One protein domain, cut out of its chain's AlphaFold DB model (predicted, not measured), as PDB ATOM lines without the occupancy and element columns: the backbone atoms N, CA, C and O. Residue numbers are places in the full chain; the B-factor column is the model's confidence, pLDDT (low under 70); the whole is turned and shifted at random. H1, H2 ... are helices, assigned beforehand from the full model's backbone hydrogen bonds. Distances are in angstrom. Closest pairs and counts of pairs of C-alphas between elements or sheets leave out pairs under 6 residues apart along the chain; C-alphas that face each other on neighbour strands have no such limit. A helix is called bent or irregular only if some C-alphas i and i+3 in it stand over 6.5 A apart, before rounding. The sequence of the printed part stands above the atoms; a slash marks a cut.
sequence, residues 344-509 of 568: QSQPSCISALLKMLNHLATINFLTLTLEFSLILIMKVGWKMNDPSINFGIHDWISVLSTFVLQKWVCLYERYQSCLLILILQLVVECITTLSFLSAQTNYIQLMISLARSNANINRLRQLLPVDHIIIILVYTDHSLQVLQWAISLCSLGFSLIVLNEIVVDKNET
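What this domain is: This is residues 344 to 509 of the 568 residues of an uncharacterized protein of Dracunculus medinensis (UniProt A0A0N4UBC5). Four long helices, H1, H2, H3 and H5, stand side by side in an up-and-down bundle, each running against the one before it, and make a rod. Short H4 lies at one end, where residues 452 to 459 stick out. The printed part has 166 residues with five named helices, H1 to H5 in chain order, and no named strand: all helix. It is loose, with a radius of gyration of the C-alphas of 19.9 A, and spans 72 by 28 by 18 A.

Where its parts are: H1, residues 350 to 382, begins at C-alpha 350 (138.631, 155.531, 158.338) and is 47.1 A long. H2, residues 387 to 411, measures 36.5 A. H3, residues 413 to 451, measures 55.8 A; it is irregular, with C-alphas 417 and 420 7.3 A apart, and has a kink of 46 degrees near residue 421. H4 is residues 457 to 463. H5, residues 466 to 509, measures 62.5 A and ends at C-alpha 509 (142.063, 162.765, 144.293). H5 is neither bent nor irregular, but only just: C-alphas 474 and 477 are 6.0 A apart.

How they stand to each other: H1 and H2, a hairpin, touch at a shallow tilt of 24 degrees, closest at C-alphas 361 and 403, 5.4 A. H2 and H3, also a hairpin, touch at 16 degrees, closest at C-alphas 409 and 415, 4.8 A. H3 touches H4 with residues 447 to 451 alone, closest at C-alphas 451 and 457, 6.3 A; they too form a hairpin. H3, with residues 419 to 437 alone, touches H5, closest at C-alphas 430 and 485, 5.8 A. H5 touches H1, closest at C-alphas 491 and 357, 5.9 A. H1 and H3 are apart. Every O i to N i+4 pair is within hydrogen-bond range in H1, H2 and H4, against 30 of 35 in H3 and 35 of 40 in H5.

The domain as a whole: The C-alphas farthest apart, of Asn 458 and Thr 509, are 71.7 A apart. The printed part has no cut, and its four links between helices are tight. Mean pLDDT of the printed part is 79.0; 37 residues are under 70, among them 460 to 474.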
ATOM      1  N   GLN A 344     150.081 156.204 152.168       61.35
ATOM      2  CA  GLN A 344     149.108 157.193 151.729       61.35
ATOM      3  C   GLN A 344     148.508 157.844 152.965       61.35
ATOM      4  O   GLN A 344     148.269 157.152 153.959       61.35
ATOM      5  N   SER A 345     148.267 159.152 152.887       63.38
ATOM      6  CA  SER A 345     147.505 159.866 153.903       63.38
ATOM      7  C   SER A 345     146.152 159.183 154.090       63.38
ATOM      8  O   SER A 345     145.492 158.781 153.130       63.38
ATOM      9  N   GLN A 346     145.756 158.991 155.346       69.21
ATOM     10  CA  GLN A 346     144.495 158.332 155.644       69.21
ATOM     11  C   GLN A 346     143.325 159.302 155.509       69.21
ATOM     12  O   GLN A 346     143.344 160.372 156.129       69.21
ATOM     13  N   PRO A 347     142.244 158.893 154.828       71.67
ATOM     14  CA  PRO A 347     140.959 159.545 154.981       71.67
ATOM     15  C   PRO A 347     140.569 159.570 156.463       71.67
ATOM     16  O   PRO A 347     140.533 158.536 157.140       71.67
ATOM     17  N   SER A 348     140.231 160.751 156.982       76.19
ATOM     18  CA  SER A 348     139.835 160.916 158.390       76.19
ATOM     19  C   SER A 348     138.630 160.041 158.782       76.19
ATOM     20  O   SER A 348     138.519 159.624 159.940       76.19
ATOM     21  N   CYS A 349     137.769 159.690 157.814       79.66
ATOM     22  CA  CYS A 349     136.613 158.809 157.998       79.66
ATOM     23  C   CYS A 349     136.996 157.379 158.426       79.66
ATOM     24  O   CYS A 349     136.238 156.725 159.147       79.66
ATOM     25  N   ILE A 350     138.192 156.904 158.066       83.76
ATOM     26  CA  ILE A 350     138.631 155.531 158.338       83.76
ATOM     27  C   ILE A 350     139.019 155.331 159.810       83.76
ATOM     28  O   ILE A 350     138.876 154.227 160.341       83.76
ATOM     29  N   SER A 351     139.435 156.390 160.516       83.61
ATOM     30  CA  SER A 351     139.898 156.299 161.910       83.61
ATOM     31  C   SER A 351     138.861 155.657 162.842       83.61
ATOM     32  O   SER A 351     139.200 154.831 163.694       83.61
ATOM     33  N   ALA A 352     137.576 155.985 162.666       87.44
ATOM     34  CA  ALA A 352     136.494 155.396 163.454       87.44
ATOM     35  C   ALA A 352     136.313 153.895 163.162       87.44
ATOM     36  O   ALA A 352     136.144 153.098 164.087       87.44
ATOM     37  N   LEU A 353     136.409 153.500 161.891       90.18
ATOM     38  CA  LEU A 353     136.273 152.108 161.455       90.18
ATOM     39  C   LEU A 353     137.435 151.243 161.959       90.18
ATOM     40  O   LEU A 353     137.211 150.140 162.453       90.18
ATOM     41  N   LEU A 354     138.667 151.757 161.925       88.76
ATOM     42  CA  LEU A 354     139.838 151.069 162.482       88.76
ATOM     43  C   LEU A 354     139.737 150.898 163.998       88.76
ATOM     44  O   LEU A 354     140.085 149.842 164.527       88.76
ATOM     45  N   LYS A 355     139.210 151.899 164.716       90.71
ATOM     46  CA  LYS A 355     138.924 151.769 166.155       90.71
ATOM     47  C   LYS A 355     137.893 150.671 166.422       90.71
ATOM     48  O   LYS A 355     138.091 149.881 167.343       90.71
ATOM     49  N   MET A 356     136.847 150.569 165.597       91.94
ATOM     50  CA  MET A 356     135.868 149.479 165.684       91.94
ATOM     51  C   MET A 356     136.494 148.111 165.413       91.94
ATOM     52  O   MET A 356     136.310 147.198 166.216       91.94
ATOM     53  N   LEU A 357     137.305 147.975 164.360       92.50
ATOM     54  CA  LEU A 357     138.063 146.750 164.086       92.50
ATOM     55  C   LEU A 357     138.970 146.371 165.263       92.50
ATOM     56  O   LEU A 357     139.016 145.210 165.665       92.50
ATOM     57  N   ASN A 358     139.644 147.341 165.876       92.88
ATOM     58  CA  ASN A 358     140.491 147.114 167.041       92.88
ATOM     59  C   ASN A 358     139.690 146.669 168.286       92.88
ATOM     60  O   ASN A 358     140.161 145.840 169.075       92.88
ATOM     61  N   HIS A 359     138.479 147.197 168.478       93.25
ATOM     62  CA  HIS A 359     137.570 146.758 169.542       93.25
ATOM     63  C   HIS A 359     137.058 145.339 169.299       93.25
ATOM     64  O   HIS A 359     137.151 144.518 170.210       93.25
ATOM     65  N   LEU A 360     136.630 145.010 168.077       94.85
ATOM     66  CA  LEU A 360     136.213 143.653 167.708       94.85
ATOM     67  C   LEU A 360     137.330 142.632 167.934       94.85
ATOM     68  O   LEU A 360     137.086 141.596 168.545       94.85
ATOM     69  N   ALA A 361     138.571 142.959 167.559       92.80
ATOM     70  CA  ALA A 361     139.727 142.114 167.854       92.80
ATOM     71  C   ALA A 361     139.907 141.892 169.368       92.80
ATOM     72  O   ALA A 361     140.216 140.792 169.810       92.80
ATOM     73  N   THR A 362     139.682 142.923 170.185       93.57
ATOM     74  CA  THR A 362     139.781 142.807 171.652       93.57
ATOM     75  C   THR A 362     138.694 141.899 172.224       93.57
ATOM     76  O   THR A 362     138.987 141.077 173.085       93.57
ATOM     77  N   ILE A 363     137.458 142.010 171.730       93.79
ATOM     78  CA  ILE A 363     136.357 141.120 172.126       93.79
ATOM     79  C   ILE A 363     136.690 139.678 171.728       93.79
ATOM     80  O   ILE A 363     136.547 138.779 172.553       93.79
ATOM     81  N   ASN A 364     137.213 139.471 170.517       91.27
ATOM     82  CA  ASN A 364     137.595 138.147 170.031       91.27
ATOM     83  C   ASN A 364     138.713 137.508 170.876       91.27
ATOM     84  O   ASN A 364     138.706 136.313 171.142       91.27
ATOM     85  N   PHE A 365     139.664 138.308 171.362       92.60
ATOM     86  CA  PHE A 365     140.694 137.834 172.290       92.60
ATOM     87  C   PHE A 365     140.116 137.382 173.640       92.60
ATOM     88  O   PHE A 365     140.570 136.391 174.217       92.60
ATOM     89  N   LEU A 366     139.096 138.082 174.147       93.35
ATOM     90  CA  LEU A 366     138.413 137.690 175.380       93.35
ATOM     91  C   LEU A 366     137.659 136.366 175.200       93.35
ATOM     92  O   LEU A 366     137.794 135.480 176.042       93.35
ATOM     93  N   THR A 367     136.915 136.202 174.102       91.85
ATOM     94  CA  THR A 367     136.194 134.951 173.804       91.85
ATOM     95  C   THR A 367     137.157 133.783 173.609       91.85
ATOM     96  O   THR A 367     136.951 132.726 174.195       91.85
ATOM     97  N   LEU A 368     138.266 134.013 172.905       90.84
ATOM     98  CA  LEU A 368     139.352 133.053 172.721       90.84
ATOM     99  C   LEU A 368     139.978 132.594 174.054       90.84
ATOM    100  O   LEU A 368     140.293 131.420 174.244       90.84
ATOM    101  N   THR A 369     140.167 133.518 174.998       91.18
ATOM    102  CA  THR A 369     140.712 133.197 176.329       91.18
ATOM    103  C   THR A 369     139.737 132.333 177.139       91.18
ATOM    104  O   THR A 369     140.153 131.417 177.857       91.18
ATOM    105  N   LEU A 370     138.433 132.603 177.019       90.07
ATOM    106  CA  LEU A 370     137.382 131.801 177.648       90.07
ATOM    107  C   LEU A 370     137.310 130.393 177.045       90.07
ATOM    108  O   LEU A 370     137.285 129.422 177.796       90.07
ATOM    109  N   GLU A 371     137.341 130.278 175.717       87.01
ATOM    110  CA  GLU A 371     137.349 128.998 175.001       87.01
ATOM    111  C   GLU A 371     138.537 128.124 175.426       87.01
ATOM    112  O   GLU A 371     138.358 126.980 175.840       87.01
ATOM    113  N   PHE A 372     139.750 128.689 175.454       87.01
ATOM    114  CA  PHE A 372     140.937 127.971 175.927       87.01
ATOM    115  C   PHE A 372     140.778 127.440 177.353       87.01
ATOM    116  O   PHE A 372     141.171 126.314 177.664       87.01
ATOM    117  N   SER A 373     140.185 128.255 178.226       86.68
ATOM    118  CA  SER A 373     139.934 127.877 179.615       86.68
ATOM    119  C   SER A 373     138.962 126.695 179.698       86.68
ATOM    120  O   SER A 373     139.187 125.776 180.485       86.68
ATOM    121  N   LEU A 374     137.923 126.670 178.857       81.81
ATOM    122  CA  LEU A 374     136.982 125.550 178.764       81.81
ATOM    123  C   LEU A 374     137.650 124.286 178.222       81.81
ATOM    124  O   LEU A 374     137.521 123.230 178.837       81.81
ATOM    125  N   ILE A 375     138.422 124.396 177.137       79.10
ATOM    126  CA  ILE A 375     139.206 123.289 176.572       79.10
ATOM    127  C   ILE A 375     140.112 122.672 177.646       79.10
ATOM    128  O   ILE A 375     140.170 121.449 177.791       79.10
ATOM    129  N   LEU A 376     140.790 123.504 178.443       79.35
ATOM    130  CA  LEU A 376     141.670 123.045 179.515       79.35
ATOM    131  C   LEU A 376     140.896 122.315 180.621       79.35
ATOM    132  O   LEU A 376     141.326 121.248 181.062       79.35
ATOM    133  N   ILE A 377     139.735 122.839 181.030       77.25
ATOM    134  CA  ILE A 377     138.840 122.170 181.987       77.25
ATOM    135  C   ILE A 377     138.392 120.809 181.441       77.25
ATOM    136  O   ILE A 377     138.418 119.821 182.175       77.25
ATOM    137  N   MET A 378     138.034 120.729 180.159       71.36
ATOM    138  CA  MET A 378     137.604 119.483 179.526       71.36
ATOM    139  C   MET A 378     138.734 118.452 179.444       71.36
ATOM    140  O   MET A 378     138.529 117.286 179.792       71.36
ATOM    141  N   LYS A 379     139.948 118.858 179.053       70.98
ATOM    142  CA  LYS A 379     141.095 117.939 178.978       70.98
ATOM    143  C   LYS A 379     141.535 117.443 180.350       70.98
ATOM    144  O   LYS A 379     141.657 116.236 180.556       70.98
ATOM    145  N   VAL A 380     141.756 118.358 181.294       70.99
ATOM    146  CA  VAL A 380     142.271 118.020 182.630       70.99
ATOM    147  C   VAL A 380     141.200 117.332 183.471       70.99
ATOM    148  O   VAL A 380     141.477 116.332 184.134       70.99
ATOM    149  N   GLY A 381     139.973 117.850 183.436       60.56
ATOM    150  CA  GLY A 381     138.874 117.364 184.258       60.56
ATOM    151  C   GLY A 381     138.302 116.040 183.766       60.56
ATOM    152  O   GLY A 381     137.994 115.173 184.584       60.56
ATOM    153  N   TRP A 382     138.157 115.865 182.449       57.43
ATOM    154  CA  TRP A 382     137.393 114.741 181.895       57.43
ATOM    155  C   TRP A 382     138.226 113.706 181.147       57.43
ATOM    156  O   TRP A 382     137.667 112.701 180.709       57.43
ATOM    157  N   LYS A 383     139.549 113.905 181.032       59.74
ATOM    158  CA  LYS A 383     140.468 112.995 180.318       59.74
ATOM    159  C   LYS A 383     139.960 112.622 178.921       59.74
ATOM    160  O   LYS A 383     140.141 111.496 178.458       59.74
ATOM    161  N   MET A 384     139.285 113.558 178.265       52.98
ATOM    162  CA  MET A 384     138.735 113.344 176.938       52.98
ATOM    163  C   MET A 384     139.841 113.522 175.907       52.98
ATOM    164  O   MET A 384     140.304 114.633 175.683       52.98
ATOM    165  N   ASN A 385     140.236 112.426 175.261       57.57
ATOM    166  CA  ASN A 385     140.959 112.478 173.989       57.57
ATOM    167  C   ASN A 385     139.934 112.430 172.843       57.57
ATOM    168  O   ASN A 385     139.931 111.524 172.007       57.57
ATOM    169  N   ASP A 386     138.965 113.351 172.905       61.92
ATOM    170  CA  ASP A 386     137.862 113.417 171.956       61.92
ATOM    171  C   ASP A 386     138.261 114.302 170.763       61.92
ATOM    172  O   ASP A 386     138.812 115.393 170.952       61.92
ATOM    173  N   PRO A 387     137.984 113.873 169.523       63.25
ATOM    174  CA  PRO A 387     138.232 114.688 168.344       63.25
ATOM    175  C   PRO A 387     137.593 116.089 168.379       63.25
ATOM    176  O   PRO A 387     138.160 117.007 167.795       63.25
ATOM    177  N   SER A 388     136.470 116.271 169.083       64.43
ATOM    178  CA  SER A 388     135.824 117.574 169.307       64.43
ATOM    179  C   SER A 388     136.740 118.589 169.991       64.43
ATOM    180  O   SER A 388     136.817 119.733 169.548       64.43
ATOM    181  N   ILE A 389     137.501 118.162 171.000       71.05
ATOM    182  CA  ILE A 389     138.442 119.035 171.708       71.05
ATOM    183  C   ILE A 389     139.617 119.392 170.797       71.05
ATOM    184  O   ILE A 389     140.092 120.525 170.795       71.05
ATOM    185  N   ASN A 390     140.070 118.443 169.976       73.01
ATOM    186  CA  ASN A 390     141.145 118.702 169.023       73.01
ATOM    187  C   ASN A 390     140.723 119.704 167.941       73.01
ATOM    188  O   ASN A 390     141.572 120.465 167.483       73.01
ATOM    189  N   PHE A 391     139.440 119.755 167.569       72.82
ATOM    190  CA  PHE A 391     138.915 120.831 166.727       72.82
ATOM    191  C   PHE A 391     138.884 122.173 167.438       72.82
ATOM    192  O   PHE A 391     139.355 123.137 166.849       72.82
ATOM    193  N   GLY A 392     138.410 122.223 168.688       78.00
ATOM    194  CA  GLY A 392     138.411 123.465 169.468       78.00
ATOM    195  C   GLY A 392     139.815 124.067 169.572       78.00
ATOM    196  O   GLY A 392     140.005 125.262 169.422       78.00
ATOM    197  N   ILE A 393     140.853 123.235 169.696       83.48
ATOM    198  CA  ILE A 393     142.239 123.731 169.704       83.48
ATOM    199  C   ILE A 393     142.678 124.256 168.336       83.48
ATOM    200  O   ILE A 393     143.432 125.224 168.270       83.48
ATOM    201  N   HIS A 394     142.241 123.631 167.243       83.10
ATOM    202  CA  HIS A 394     142.544 124.137 165.906       83.10
ATOM    203  C   HIS A 394     141.851 125.483 165.659       83.10
ATOM    204  O   HIS A 394     142.505 126.416 165.192       83.10
ATOM    205  N   ASP A 395     140.563 125.593 166.000       84.08
ATOM    206  CA  ASP A 395     139.795 126.839 165.906       84.08
ATOM    207  C   ASP A 395     140.447 127.929 166.759       84.08
ATOM    208  O   ASP A 395     140.783 128.991 166.245       84.08
ATOM    209  N   TRP A 396     140.814 127.606 168.003       88.91
ATOM    210  CA  TRP A 396     141.559 128.494 168.890       88.91
ATOM    211  C   TRP A 396     142.850 129.041 168.250       88.91
ATOM    212  O   TRP A 396     143.099 130.249 168.274       88.91
ATOM    213  N   ILE A 397     143.672 128.188 167.622       90.48
ATOM    214  CA  ILE A 397     144.886 128.639 166.912       90.48
ATOM    215  C   ILE A 397     144.519 129.562 165.735       90.48
ATOM    216  O   ILE A 397     145.179 130.584 165.527       90.48
ATOM    217  N   SER A 398     143.467 129.231 164.980       89.72
ATOM    218  CA  SER A 398     143.012 130.031 163.837       89.72
ATOM    219  C   SER A 398     142.538 131.418 164.264       89.72
ATOM    220  O   SER A 398     143.101 132.428 163.823       89.72
ATOM    221  N   VAL A 399     141.608 131.474 165.214       90.54
ATOM    222  CA  VAL A 399     141.055 132.707 165.776       90.54
ATOM    223  C   VAL A 399     142.169 133.576 166.373       90.54
ATOM    224  O   VAL A 399     142.176 134.794 166.164       90.54
ATOM    225  N   LEU A 400     143.160 132.973 167.048       93.19
ATOM    226  CA  LEU A 400     144.340 133.678 167.561       93.19
ATOM    227  C   LEU A 400     145.146 134.344 166.436       93.19
ATOM    228  O   LEU A 400     145.510 135.516 166.548       93.19
ATOM    229  N   SER A 401     145.413 133.619 165.348       92.74
ATOM    230  CA  SER A 401     146.157 134.146 164.198       92.74
ATOM    231  C   SER A 401     145.439 135.337 163.547       92.74
ATOM    232  O   SER A 401     146.055 136.375 163.279       92.74
ATOM    233  N   THR A 402     144.117 135.232 163.388       91.81
ATOM    234  CA  THR A 402     143.259 136.271 162.814       91.81
ATOM    235  C   THR A 402     143.191 137.496 163.729       91.81
ATOM    236  O   THR A 402     143.327 138.627 163.258       91.81
ATOM    237  N   PHE A 403     143.090 137.293 165.047       93.72
ATOM    238  CA  PHE A 403     143.179 138.358 166.048       93.72
ATOM    239  C   PHE A 403     144.490 139.149 165.945       93.72
ATOM    240  O   PHE A 403     144.460 140.383 165.886       93.72
ATOM    241  N   VAL A 404     145.637 138.457 165.910       93.26
ATOM    242  CA  VAL A 404     146.958 139.100 165.832       93.26
ATOM    243  C   VAL A 404     147.077 139.907 164.541       93.26
ATOM    244  O   VAL A 404     147.479 141.071 164.588       93.26
ATOM    245  N   LEU A 405     146.667 139.338 163.403       92.87
ATOM    246  CA  LEU A 405     146.668 140.035 162.118       92.87
ATOM    247  C   LEU A 405     145.768 141.280 162.141       92.87
ATOM    248  O   LEU A 405     146.183 142.344 161.685       92.87
ATOM    249  N   GLN A 406     144.561 141.174 162.703       93.48
ATOM    250  CA  GLN A 406     143.617 142.287 162.802       93.48
ATOM    251  C   GLN A 406     144.175 143.427 163.656       93.48
ATOM    252  O   GLN A 406     144.125 144.587 163.243       93.48
ATOM    253  N   LYS A 407     144.760 143.110 164.819       92.35
ATOM    254  CA  LYS A 407     145.448 144.097 165.665       92.35
ATOM    255  C   LYS A 407     146.598 144.766 164.931       92.35
ATOM    256  O   LYS A 407     146.745 145.981 165.021       92.35
ATOM    257  N   TRP A 408     147.383 143.983 164.199       89.89
ATOM    258  CA  TRP A 408     148.542 144.480 163.479       89.89
ATOM    259  C   TRP A 408     148.151 145.465 162.371       89.89
ATOM    260  O   TRP A 408     148.677 146.573 162.331       89.89
ATOM    261  N   VAL A 409     147.147 145.128 161.555       88.97
ATOM    262  CA  VAL A 409     146.605 146.013 160.504       88.97
ATOM    263  C   VAL A 409     146.038 147.317 161.078       88.97
ATOM    264  O   VAL A 409     146.134 148.360 160.437       88.97
ATOM    265  N   CYS A 410     145.478 147.280 162.291       88.00
ATOM    266  CA  CYS A 410     144.910 148.458 162.947       88.00
ATOM    267  C   CYS A 410     145.944 149.346 163.667       88.00
ATOM    268  O   CYS A 410     145.568 150.423 164.124       88.00
ATOM    269  N   LEU A 411     147.198 148.902 163.831       84.64
ATOM    270  CA  LEU A 411     148.168 149.580 164.699       84.64
ATOM    271  C   LEU A 411     148.800 150.817 164.044       84.64
ATOM    272  O   LEU A 411     148.853 151.870 164.670       84.64
ATOM    273  N   TYR A 412     149.263 150.692 162.794       78.59
ATOM    274  CA  TYR A 412     149.950 151.766 162.068       78.59
ATOM    275  C   TYR A 412     149.467 151.870 160.625       78.59
ATOM    276  O   TYR A 412     149.101 150.871 160.005       78.59
ATOM    277  N   GLU A 413     149.562 153.075 160.061       78.53
ATOM    278  CA  GLU A 413     149.135 153.378 158.689       78.53
ATOM    279  C   GLU A 413     149.787 152.449 157.664       78.53
ATOM    280  O   GLU A 413     149.126 151.889 156.792       78.53
ATOM    281  N   ARG A 414     151.086 152.188 157.839       78.60
ATOM    282  CA  ARG A 414     151.859 151.311 156.956       78.60
ATOM    283  C   ARG A 414     151.257 149.912 156.843       78.60
ATOM    284  O   ARG A 414     151.279 149.315 155.764       78.60
ATOM    285  N   TYR A 415     150.707 149.389 157.939       80.98
ATOM    286  CA  TYR A 415     150.152 148.038 158.006       80.98
ATOM    287  C   TYR A 415     148.768 147.917 157.361       80.98
ATOM    288  O   TYR A 415     148.323 146.803 157.091       80.98
ATOM    289  N   GLN A 416     148.125 149.025 156.985       80.53
ATOM    290  CA  GLN A 416     146.891 148.995 156.189       80.53
ATOM    291  C   GLN A 416     147.117 148.439 154.780       80.53
ATOM    292  O   GLN A 416     146.197 147.903 154.166       80.53
ATOM    293  N   SER A 417     148.365 148.430 154.304       78.74
ATOM    294  CA  SER A 417     148.788 147.683 153.109       78.74
ATOM    295  C   SER A 417     148.431 146.187 153.187       78.74
ATOM    296  O   SER A 417     148.220 145.527 152.165       78.74
ATOM    297  N   CYS A 418     148.329 145.652 154.408       85.97
ATOM    298  CA  CYS A 418     147.952 144.277 154.709       85.97
ATOM    299  C   CYS A 418     146.435 144.086 154.909       85.97
ATOM    300  O   CYS A 418     146.009 142.967 155.178       85.97
ATOM    301  N   LEU A 419     145.598 145.117 154.722       87.00
ATOM    302  CA  LEU A 419     144.137 145.022 154.871       87.00
ATOM    303  C   LEU A 419     143.530 143.920 153.996       87.00
ATOM    304  O   LEU A 419     142.663 143.180 154.443       87.00
ATOM    305  N   LEU A 420     144.018 143.760 152.764       85.62
ATOM    306  CA  LEU A 420     143.539 142.690 151.889       85.62
ATOM    307  C   LEU A 420     143.922 141.295 152.415       85.62
ATOM    308  O   LEU A 420     143.151 140.357 152.245       85.62
ATOM    309  N   ILE A 421     145.072 141.162 153.089       89.29
ATOM    310  CA  ILE A 421     145.458 139.916 153.770       89.29
ATOM    311  C   ILE A 421     144.467 139.640 154.903       89.29
ATOM    312  O   ILE A 421     143.976 138.524 155.006       89.29
ATOM    313  N   LEU A 422     144.112 140.660 155.696       91.05
ATOM    314  CA  LEU A 422     143.102 140.542 156.750       91.05
ATOM    315  C   LEU A 422     141.727 140.150 156.196       91.05
ATOM    316  O   LEU A 422     141.104 139.251 156.741       91.05
ATOM    317  N   ILE A 423     141.265 140.768 155.107       88.35
ATOM    318  CA  ILE A 423     139.979 140.425 154.475       88.35
ATOM    319  C   ILE A 423     139.971 138.959 154.036       88.35
ATOM    320  O   ILE A 423     139.037 138.228 154.357       88.35
ATOM    321  N   LEU A 424     141.017 138.512 153.334       87.13
ATOM    322  CA  LEU A 424     141.125 137.122 152.892       87.13
ATOM    323  C   LEU A 424     141.216 136.155 154.081       87.13
ATOM    324  O   LEU A 424     140.560 135.116 154.066       87.13
ATOM    325  N   GLN A 425     141.964 136.514 155.127       90.83
ATOM    326  CA  GLN A 425     142.077 135.717 156.346       90.83
ATOM    327  C   GLN A 425     140.744 135.635 157.101       90.83
ATOM    328  O   GLN A 425     140.373 134.557 157.539       90.83
ATOM    329  N   LEU A 426     139.984 136.728 157.206       90.11
ATOM    330  CA  LEU A 426     138.656 136.743 157.830       90.11
ATOM    331  C   LEU A 426     137.649 135.886 157.059       90.11
ATOM    332  O   LEU A 426     136.815 135.228 157.676       90.11
ATOM    333  N   VAL A 427     137.728 135.864 155.724       86.96
ATOM    334  CA  VAL A 427     136.929 134.937 154.908       86.96
ATOM    335  C   VAL A 427     137.290 133.493 155.252       86.96
ATOM    336  O   VAL A 427     136.391 132.697 155.512       86.96
ATOM    337  N   VAL A 428     138.583 133.161 155.308       85.18
ATOM    338  CA  VAL A 428     139.052 131.819 155.692       85.18
ATOM    339  C   VAL A 428     138.604 131.456 157.109       85.18
ATOM    340  O   VAL A 428     138.114 130.349 157.312       85.18
ATOM    341  N   GLU A 429     138.709 132.381 158.060       87.87
ATOM    342  CA  GLU A 429     138.270 132.207 159.446       87.87
ATOM    343  C   GLU A 429     136.773 131.892 159.507       87.87
ATOM    344  O   GLU A 429     136.375 130.858 160.029       87.87
ATOM    345  N   CYS A 430     135.933 132.710 158.861       86.48
ATOM    346  CA  CYS A 430     134.486 132.492 158.827       86.48
ATOM    347  C   CYS A 430     134.113 131.118 158.251       86.48
ATOM    348  O   CYS A 430     133.161 130.493 158.717       86.48
ATOM    349  N   ILE A 431     134.841 130.650 157.231       82.89
ATOM    350  CA  ILE A 431     134.638 129.326 156.622       82.89
ATOM    351  C   ILE A 431     135.081 128.223 157.576       82.89
ATOM    352  O   ILE A 431     134.396 127.209 157.703       82.89
ATOM    353  N   THR A 432     136.218 128.415 158.232       79.95
ATOM    354  CA  THR A 432     136.856 127.425 159.098       79.95
ATOM    355  C   THR A 432     136.044 127.220 160.375       79.95
ATOM    356  O   THR A 432     135.629 126.091 160.632       79.95
ATOM    357  N   THR A 433     135.665 128.291 161.079       82.70
ATOM    358  CA  THR A 433     134.787 128.219 162.259       82.70
ATOM    359  C   THR A 433     133.425 127.617 161.904       82.70
ATOM    360  O   THR A 433     132.925 126.736 162.601       82.70
ATOM    361  N   LEU A 434     132.830 127.997 160.761       81.63
ATOM    362  CA  LEU A 434     131.577 127.386 160.294       81.63
ATOM    363  C   LEU A 434     131.743 125.885 159.997       81.63
ATOM    364  O   LEU A 434     130.841 125.089 160.272       81.63
ATOM    365  N   SER A 435     132.894 125.487 159.450       78.54
ATOM    366  CA  SER A 435     133.224 124.083 159.185       78.54
ATOM    367  C   SER A 435     133.374 123.288 160.479       78.54
ATOM    368  O   SER A 435     132.886 122.160 160.543       78.54
ATOM    369  N   PHE A 436     133.995 123.866 161.511       77.60
ATOM    370  CA  PHE A 436     134.127 123.235 162.824       77.60
ATOM    371  C   PHE A 436     132.785 123.115 163.540       77.60
ATOM    372  O   PHE A 436     132.432 122.006 163.938       77.60
ATOM    373  N   LEU A 437     131.979 124.181 163.569       78.79
ATOM    374  CA  LEU A 437     130.601 124.146 164.072       78.79
ATOM    375  C   LEU A 437     129.775 123.052 163.380       78.79
ATOM    376  O   LEU A 437     129.066 122.278 164.029       78.79
ATOM    377  N   SER A 438     129.889 122.945 162.050       77.70
ATOM    378  CA  SER A 438     129.219 121.898 161.273       77.70
ATOM    379  C   SER A 438     129.734 120.500 161.626       77.70
ATOM    380  O   SER A 438     128.929 119.591 161.822       77.70
ATOM    381  N   ALA A 439     131.053 120.312 161.721       72.85
ATOM    382  CA  ALA A 439     131.658 119.023 162.040       72.85
ATOM    383  C   ALA A 439     131.285 118.551 163.455       72.85
ATOM    384  O   ALA A 439     130.911 117.390 163.625       72.85
ATOM    385  N   GLN A 440     131.320 119.449 164.447       73.57
ATOM    386  CA  GLN A 440     130.890 119.167 165.816       73.57
ATOM    387  C   GLN A 440     129.390 118.824 165.865       73.57
ATOM    388  O   GLN A 440     129.011 117.794 166.428       73.57
ATOM    389  N   THR A 441     128.539 119.605 165.187       76.13
ATOM    390  CA  THR A 441     127.091 119.333 165.092       76.13
ATOM    391  C   THR A 441     126.813 117.962 164.476       76.13
ATOM    392  O   THR A 441     126.015 117.184 165.003       76.13
ATOM    393  N   ASN A 442     127.492 117.630 163.376       73.91
ATOM    394  CA  ASN A 442     127.340 116.347 162.696       73.91
ATOM    395  C   ASN A 442     127.829 115.182 163.565       73.91
ATOM    396  O   ASN A 442     127.165 114.149 163.654       73.91
ATOM    397  N   TYR A 443     128.942 115.360 164.280       71.73
ATOM    398  CA  TYR A 443     129.422 114.380 165.249       71.73
ATOM    399  C   TYR A 443     128.378 114.104 166.345       71.73
ATOM    400  O   TYR A 443     128.065 112.946 166.625       71.73
ATOM    401  N   ILE A 444     127.751 115.143 166.903       72.14
ATOM    402  CA  ILE A 444     126.678 114.998 167.900       72.14
ATOM    403  C   ILE A 444     125.470 114.264 167.305       72.14
ATOM    404  O   ILE A 444     124.931 113.349 167.933       72.14
ATOM    405  N   GLN A 445     125.061 114.607 166.080       74.78
ATOM    406  CA  GLN A 445     123.973 113.915 165.382       74.78
ATOM    407  C   GLN A 445     124.280 112.427 165.164       74.78
ATOM    408  O   GLN A 445     123.386 111.591 165.332       74.78
ATOM    409  N   LEU A 446     125.531 112.077 164.846       73.12
ATOM    410  CA  LEU A 446     125.976 110.689 164.710       73.12
ATOM    411  C   LEU A 446     125.843 109.953 166.042       73.12
ATOM    412  O   LEU A 446     125.265 108.868 166.093       73.12
ATOM    413  N   MET A 447     126.312 110.565 167.131       71.50
ATOM    414  CA  MET A 447     126.235 109.979 168.471       71.50
ATOM    415  C   MET A 447     124.786 109.784 168.937       71.50
ATOM    416  O   MET A 447     124.460 108.728 169.477       71.50
ATOM    417  N   ILE A 448     123.888 110.739 168.669       72.51
ATOM    418  CA  ILE A 448     122.448 110.611 168.962       72.51
ATOM    419  C   ILE A 448     121.811 109.496 168.124       72.51
ATOM    420  O   ILE A 448     121.012 108.716 168.642       72.51
ATOM    421  N   SER A 449     122.161 109.404 166.840       71.02
ATOM    422  CA  SER A 449     121.635 108.370 165.937       71.02
ATOM    423  C   SER A 449     122.063 106.974 166.387       71.02
ATOM    424  O   SER A 449     121.250 106.054 166.424       71.02
ATOM    425  N   LEU A 450     123.317 106.827 166.823       70.86
ATOM    426  CA  LEU A 450     123.824 105.585 167.401       70.86
ATOM    427  C   LEU A 450     123.184 105.272 168.754       70.86
ATOM    428  O   LEU A 450     122.845 104.125 169.004       70.86
ATOM    429  N   ALA A 451     122.938 106.267 169.607       69.33
ATOM    430  CA  ALA A 451     122.238 106.050 170.875       69.33
ATOM    431  C   ALA A 451     120.797 105.536 170.688       69.33
ATOM    432  O   ALA A 451     120.247 104.909 171.590       69.33
ATOM    433  N   ARG A 452     120.187 105.808 169.525       70.86
ATOM    434  CA  ARG A 452     118.846 105.342 169.140       70.86
ATOM    435  C   ARG A 452     118.848 104.015 168.375       70.86
ATOM    436  O   ARG A 452     117.773 103.469 168.138       70.86
ATOM    437  N   SER A 453     120.011 103.514 167.963       67.29
ATOM    438  CA  SER A 453     120.136 102.258 167.221       67.29
ATOM    439  C   SER A 453     120.399 101.068 168.157       67.29
ATOM    440  O   SER A 453     120.552 101.227 169.366       67.29
ATOM    441  N   ASN A 454     120.505  99.857 167.595       64.43
ATOM    442  CA  ASN A 454     120.897  98.639 168.327       64.43
ATOM    443  C   ASN A 454     122.391  98.616 168.735       64.43
ATOM    444  O   ASN A 454     122.929  97.562 169.076       64.43
ATOM    445  N   ALA A 455     123.078  99.756 168.659       64.87
ATOM    446  CA  ALA A 455     124.448  99.939 169.108       64.87
ATOM    447  C   ALA A 455     124.632  99.562 170.586       64.87
ATOM    448  O   ALA A 455     123.743  99.733 171.419       64.87
ATOM    449  N   ASN A 456     125.834  99.101 170.944       70.74
ATOM    450  CA  ASN A 456     126.168  98.807 172.334       70.74
ATOM    451  C   ASN A 456     126.239 100.105 173.162       70.74
ATOM    452  O   ASN A 456     127.288 100.748 173.249       70.74
ATOM    453  N   ILE A 457     125.118 100.470 173.795       70.96
ATOM    454  CA  ILE A 457     124.950 101.699 174.590       70.96
ATOM    455  C   ILE A 457     126.028 101.827 175.673       70.96
ATOM    456  O   ILE A 457     126.488 102.933 175.949       70.96
ATOM    457  N   ASN A 458     126.479 100.717 176.265       70.99
ATOM    458  CA  ASN A 458     127.513 100.751 177.301       70.99
ATOM    459  C   ASN A 458     128.865 101.200 176.739       70.99
ATOM    460  O   ASN A 458     129.549 101.997 177.376       70.99
ATOM    461  N   ARG A 459     129.229 100.754 175.529       71.02
ATOM    462  CA  ARG A 459     130.429 101.248 174.835       71.02
ATOM    463  C   ARG A 459     130.251 102.680 174.337       71.02
ATOM    464  O   ARG A 459     131.184 103.468 174.399       71.02
ATOM    465  N   LEU A 460     129.045 103.053 173.910       67.93
ATOM    466  CA  LEU A 460     128.752 104.427 173.499       67.93
ATOM    467  C   LEU A 460     128.889 105.421 174.667       67.93
ATOM    468  O   LEU A 460     129.482 106.481 174.505       67.93
ATOM    469  N   ARG A 461     128.411 105.056 175.866       67.30
ATOM    470  CA  ARG A 461     128.567 105.861 177.093       67.30
ATOM    471  C   ARG A 461     130.016 105.968 177.567       67.30
ATOM    472  O   ARG A 461     130.355 106.944 178.225       67.30
ATOM    473  N   GLN A 462     130.859 104.985 177.245       65.88
ATOM    474  CA  GLN A 462     132.301 105.077 177.494       65.88
ATOM    475  C   GLN A 462     132.974 106.103 176.580       65.88
ATOM    476  O   GLN A 462     133.933 106.739 177.003       65.88
ATOM    477  N   LEU A 463     132.465 106.281 175.356       62.04
ATOM    478  CA  LEU A 463     132.946 107.313 174.437       62.04
ATOM    479  C   LEU A 463     132.455 108.713 174.831       62.04
ATOM    480  O   LEU A 463     133.205 109.670 174.691       62.04
ATOM    481  N   LEU A 464     131.227 108.837 175.343       62.76
ATOM    482  CA  LEU A 464     130.625 110.123 175.699       62.76
ATOM    483  C   LEU A 464     129.810 109.988 177.008       62.76
ATOM    484  O   LEU A 464     128.688 109.471 176.967       62.76
ATOM    485  N   PRO A 465     130.292 110.461 178.179       59.84
ATOM    486  CA  PRO A 465     129.427 110.745 179.326       59.84
ATOM    487  C   PRO A 465     128.451 111.883 178.979       59.84
ATOM    488  O   PRO A 465     128.711 113.064 179.204       59.84
ATOM    489  N   VAL A 466     127.326 111.481 178.380       58.73
ATOM    490  CA  VAL A 466     126.329 112.313 177.687       58.73
ATOM    491  C   VAL A 466     125.918 113.557 178.483       58.73
ATOM    492  O   VAL A 466     125.851 114.647 177.922       58.73
ATOM    493  N   ASP A 467     125.711 113.427 179.793       60.65
ATOM    494  CA  ASP A 467     125.070 114.479 180.590       60.65
ATOM    495  C   ASP A 467     125.957 115.716 180.805       60.65
ATOM    496  O   ASP A 467     125.467 116.842 180.818       60.65
ATOM    497  N   HIS A 468     127.272 115.530 180.941       60.46
ATOM    498  CA  HIS A 468     128.195 116.641 181.206       60.46
ATOM    499  C   HIS A 468     128.662 117.300 179.904       60.46
ATOM    500  O   HIS A 468     128.797 118.522 179.817       60.46
ATOM    501  N   ILE A 469     128.843 116.491 178.862       61.34
ATOM    502  CA  ILE A 469     129.367 116.927 177.567       61.34
ATOM    503  C   ILE A 469     128.356 117.788 176.826       61.34
ATOM    504  O   ILE A 469     128.745 118.791 176.241       61.34
ATOM    505  N   ILE A 470     127.063 117.459 176.890       62.79
ATOM    506  CA  ILE A 470     126.039 118.279 176.235       62.79
ATOM    507  C   ILE A 470     126.088 119.721 176.758       62.79
ATOM    508  O   ILE A 470     126.058 120.667 175.978       62.79
ATOM    509  N   ILE A 471     126.219 119.923 178.068       64.77
ATOM    510  CA  ILE A 471     126.177 121.278 178.633       64.77
ATOM    511  C   ILE A 471     127.447 122.068 178.293       64.77
ATOM    512  O   ILE A 471     127.370 123.213 177.848       64.77
ATOM    513  N   ILE A 472     128.627 121.477 178.474       65.21
ATOM    514  CA  ILE A 472     129.878 122.235 178.330       65.21
ATOM    515  C   ILE A 472     130.359 122.253 176.875       65.21
ATOM    516  O   ILE A 472     130.615 123.331 176.348       65.21
ATOM    517  N   LEU A 473     130.406 121.105 176.192       65.09
ATOM    518  CA  LEU A 473     130.857 121.035 174.797       65.09
ATOM    519  C   LEU A 473     129.784 121.543 173.826       65.09
ATOM    520  O   LEU A 473     130.085 122.265 172.888       65.09
ATOM    521  N   VAL A 474     128.516 121.164 174.003       66.48
ATOM    522  CA  VAL A 474     127.508 121.528 172.991       66.48
ATOM    523  C   VAL A 474     126.985 122.930 173.223       66.48
ATOM    524  O   VAL A 474     126.959 123.719 172.293       66.48
ATOM    525  N   TYR A 475     126.593 123.285 174.444       72.28
ATOM    526  CA  TYR A 475     126.047 124.623 174.657       72.28
ATOM    527  C   TYR A 475     127.124 125.689 174.806       72.28
ATOM    528  O   TYR A 475     126.982 126.752 174.210       72.28
ATOM    529  N   THR A 476     128.183 125.445 175.577       75.82
ATOM    530  CA  THR A 476     129.131 126.523 175.902       75.82
ATOM    531  C   THR A 476     130.147 126.743 174.780       75.82
ATOM    532  O   THR A 476     130.255 127.867 174.295       75.82
ATOM    533  N   ASP A 477     130.821 125.685 174.318       77.91
ATOM    534  CA  ASP A 477     131.808 125.770 173.225       77.91
ATOM    535  C   ASP A 477     131.160 126.223 171.905       77.91
ATOM    536  O   ASP A 477     131.583 127.224 171.331       77.91
ATOM    537  N   HIS A 478     130.040 125.611 171.478       81.05
ATOM    538  CA  HIS A 478     129.382 126.055 170.237       81.05
ATOM    539  C   HIS A 478     128.860 127.493 170.341       81.05
ATOM    540  O   HIS A 478     128.908 128.224 169.355       81.05
ATOM    541  N   SER A 479     128.343 127.933 171.500       85.12
ATOM    542  CA  SER A 479     127.877 129.324 171.639       85.12
ATOM    543  C   SER A 479     129.031 130.318 171.532       85.12
ATOM    544  O   SER A 479     128.852 131.393 170.958       85.12
ATOM    545  N   LEU A 480     130.210 129.965 172.054       87.36
ATOM    546  CA  LEU A 480     131.418 130.774 171.905       87.36
ATOM    547  C   LEU A 480     131.891 130.810 170.450       87.36
ATOM    548  O   LEU A 480     132.115 131.904 169.942       87.36
ATOM    549  N   GLN A 481     131.916 129.670 169.760       86.12
ATOM    550  CA  GLN A 481     132.265 129.593 168.336       86.12
ATOM    551  C   GLN A 481     131.284 130.369 167.447       86.12
ATOM    552  O   GLN A 481     131.693 131.083 166.533       86.12
ATOM    553  N   VAL A 482     129.977 130.315 167.730       89.23
ATOM    554  CA  VAL A 482     128.972 131.140 167.031       89.23
ATOM    555  C   VAL A 482     129.214 132.629 167.282       89.23
ATOM    556  O   VAL A 482     129.095 133.439 166.360       89.23
ATOM    557  N   LEU A 483     129.575 133.006 168.512       91.17
ATOM    558  CA  LEU A 483     129.911 134.388 168.842       91.17
ATOM    559  C   LEU A 483     131.195 134.842 168.123       91.17
ATOM    560  O   LEU A 483     131.201 135.924 167.537       91.17
ATOM    561  N   GLN A 484     132.248 134.020 168.109       91.12
ATOM    562  CA  GLN A 484     133.493 134.272 167.372       91.12
ATOM    563  C   GLN A 484     133.224 134.414 165.870       91.12
ATOM    564  O   GLN A 484     133.666 135.381 165.252       91.12
ATOM    565  N   TRP A 485     132.407 133.530 165.293       90.53
ATOM    566  CA  TRP A 485     131.982 133.612 163.897       90.53
ATOM    567  C   TRP A 485     131.252 134.929 163.588       90.53
ATOM    568  O   TRP A 485     131.560 135.597 162.598       90.53
ATOM    569  N   ALA A 486     130.337 135.362 164.462       92.45
ATOM    570  CA  ALA A 486     129.638 136.639 164.313       92.45
ATOM    571  C   ALA A 486     130.590 137.849 164.403       92.45
ATOM    572  O   ALA A 486     130.451 138.804 163.634       92.45
ATOM    573  N   ILE A 487     131.579 137.808 165.302       93.42
ATOM    574  CA  ILE A 487     132.617 138.843 165.428       93.42
ATOM    575  C   ILE A 487     133.500 138.891 164.173       93.42
ATOM    576  O   ILE A 487     133.801 139.983 163.681       93.42
ATOM    577  N   SER A 488     133.882 137.736 163.623       91.15
ATOM    578  CA  SER A 488     134.654 137.626 162.379       91.15
ATOM    579  C   SER A 488     133.880 138.179 161.181       91.15
ATOM    580  O   SER A 488     134.437 138.956 160.405       91.15
ATOM    581  N   LEU A 489     132.576 137.899 161.073       89.95
ATOM    582  CA  LEU A 489     131.712 138.491 160.045       89.95
ATOM    583  C   LEU A 489     131.599 140.012 160.176       89.95
ATOM    584  O   LEU A 489     131.693 140.729 159.179       89.95
ATOM    585  N   CYS A 490     131.431 140.520 161.399       93.28
ATOM    586  CA  CYS A 490     131.413 141.961 161.645       93.28
ATOM    587  C   CYS A 490     132.755 142.595 161.250       93.28
ATOM    588  O   CYS A 490     132.782 143.609 160.555       93.28
ATOM    589  N   SER A 491     133.871 141.967 161.630       93.48
ATOM    590  CA  SER A 491     135.223 142.419 161.280       93.48
ATOM    591  C   SER A 491     135.457 142.402 159.767       93.48
ATOM    592  O   SER A 491     136.068 143.327 159.233       93.48
ATOM    593  N   LEU A 492     134.923 141.405 159.056       90.46
ATOM    594  CA  LEU A 492     134.952 141.343 157.595       90.46
ATOM    595  C   LEU A 492     134.172 142.511 156.983       90.46
ATOM    596  O   LEU A 492     134.702 143.209 156.121       90.46
ATOM    597  N   GLY A 493     132.954 142.770 157.469       86.00
ATOM    598  CA  GLY A 493     132.126 143.894 157.031       86.00
ATOM    599  C   GLY A 493     132.829 145.243 157.200       86.00
ATOM    600  O   GLY A 493     132.956 145.993 156.235       86.00
ATOM    601  N   PHE A 494     133.367 145.528 158.390       90.73
ATOM    602  CA  PHE A 494     134.119 146.763 158.631       90.73
ATOM    603  C   PHE A 494     135.391 146.854 157.777       90.73
ATOM    604  O   PHE A 494     135.679 147.921 157.245       90.73
ATOM    605  N   SER A 495     136.124 145.752 157.583       88.03
ATOM    606  CA  SER A 495     137.330 145.735 156.740       88.03
ATOM    607  C   SER A 495     137.016 146.035 155.272       88.03
ATOM    608  O   SER A 495     137.780 146.736 154.611       88.03
ATOM    609  N   LEU A 496     135.881 145.546 154.763       85.77
ATOM    610  CA  LEU A 496     135.407 145.847 153.410       85.77
ATOM    611  C   LEU A 496     134.998 147.316 153.257       85.77
ATOM    612  O   LEU A 496     135.305 147.912 152.228       85.77
ATOM    613  N   ILE A 497     134.362 147.912 154.274       84.98
ATOM    614  CA  ILE A 497     134.050 149.351 154.277       84.98
ATOM    615  C   ILE A 497     135.351 150.159 154.253       84.98
ATOM    616  O   ILE A 497     135.497 151.027 153.403       84.98
ATOM    617  N   VAL A 498     136.330 149.827 155.104       84.92
ATOM    618  CA  VAL A 498     137.648 150.487 155.093       84.92
ATOM    619  C   VAL A 498     138.309 150.368 153.718       84.92
ATOM    620  O   VAL A 498     138.798 151.362 153.191       84.92
ATOM    621  N   LEU A 499     138.295 149.180 153.104       81.50
ATOM    622  CA  LEU A 499     138.858 148.988 151.766       81.50
ATOM    623  C   LEU A 499     138.149 149.867 150.728       81.50
ATOM    624  O   LEU A 499     138.817 150.445 149.874       81.50
ATOM    625  N   ASN A 500     136.821 149.973 150.803       79.47
ATOM    626  CA  ASN A 500     136.037 150.811 149.905       79.47
ATOM    627  C   ASN A 500     136.397 152.294 150.056       79.47
ATOM    628  O   ASN A 500     136.673 152.941 149.052       79.47
ATOM    629  N   GLU A 501     136.474 152.811 151.283       78.87
ATOM    630  CA  GLU A 501     136.847 154.209 151.549       78.87
ATOM    631  C   GLU A 501     138.251 154.542 151.007       78.87
ATOM    632  O   GLU A 501     138.431 155.558 150.342       78.87
ATOM    633  N   ILE A 502     139.233 153.643 151.180       75.37
ATOM    634  CA  ILE A 502     140.596 153.813 150.629       75.37
ATOM    635  C   ILE A 502     140.589 153.858 149.092       75.37
ATOM    636  O   ILE A 502     141.453 154.488 148.482       75.37
ATOM    637  N   VAL A 503     139.675 153.135 148.443       69.43
ATOM    638  CA  VAL A 503     139.586 153.075 146.975       69.43
ATOM    639  C   VAL A 503     138.812 154.267 146.410       69.43
ATOM    640  O   VAL A 503     139.211 154.796 145.376       69.43
ATOM    641  N   VAL A 504     137.735 154.702 147.068       61.98
ATOM    642  CA  VAL A 504     136.920 155.846 146.629       61.98
ATOM    643  C   VAL A 504     137.728 157.139 146.684       61.98
ATOM    644  O   VAL A 504     137.783 157.845 145.678       61.98
ATOM    645  N   ASP A 505     138.446 157.390 147.781       58.94
ATOM    646  CA  ASP A 505     139.233 158.620 147.944       58.94
ATOM    647  C   ASP A 505     140.323 158.764 146.860       58.94
ATOM    648  O   ASP A 505     140.604 159.859 146.375       58.94
ATOM    649  N   LYS A 506     140.869 157.641 146.359       55.70
ATOM    650  CA  LYS A 506     141.827 157.626 145.231       55.70
ATOM    651  C   LYS A 506     141.230 158.074 143.910       55.70
ATOM    652  O   LYS A 506     141.961 158.590 143.066       55.70
ATOM    653  N   ASN A 507     139.948 157.810 143.689       52.05
ATOM    654  CA  ASN A 507     139.285 158.199 142.453       52.05
ATOM    655  C   ASN A 507     138.898 159.679 142.484       52.05
ATOM    656  O   ASN A 507     138.899 160.315 141.434       52.05
ATOM    657  N   GLU A 508     138.637 160.234 143.668       48.00
ATOM    658  CA  GLU A 508     138.375 161.666 143.836       48.00
ATOM    659  C   GLU A 508     139.671 162.488 143.739       48.00
ATOM    660  O   GLU A 508     139.713 163.471 143.006       48.00
ATOM    661  N   THR A 509     140.773 162.041 144.353       48.68
ATOM    662  CA  THR A 509     142.063 162.765 144.293       48.68
ATOM    663  C   THR A 509     142.805 162.647 142.957       48.68
ATOM    664  O   THR A 509     143.502 163.583 142.571       48.68
TER     665      THR A 509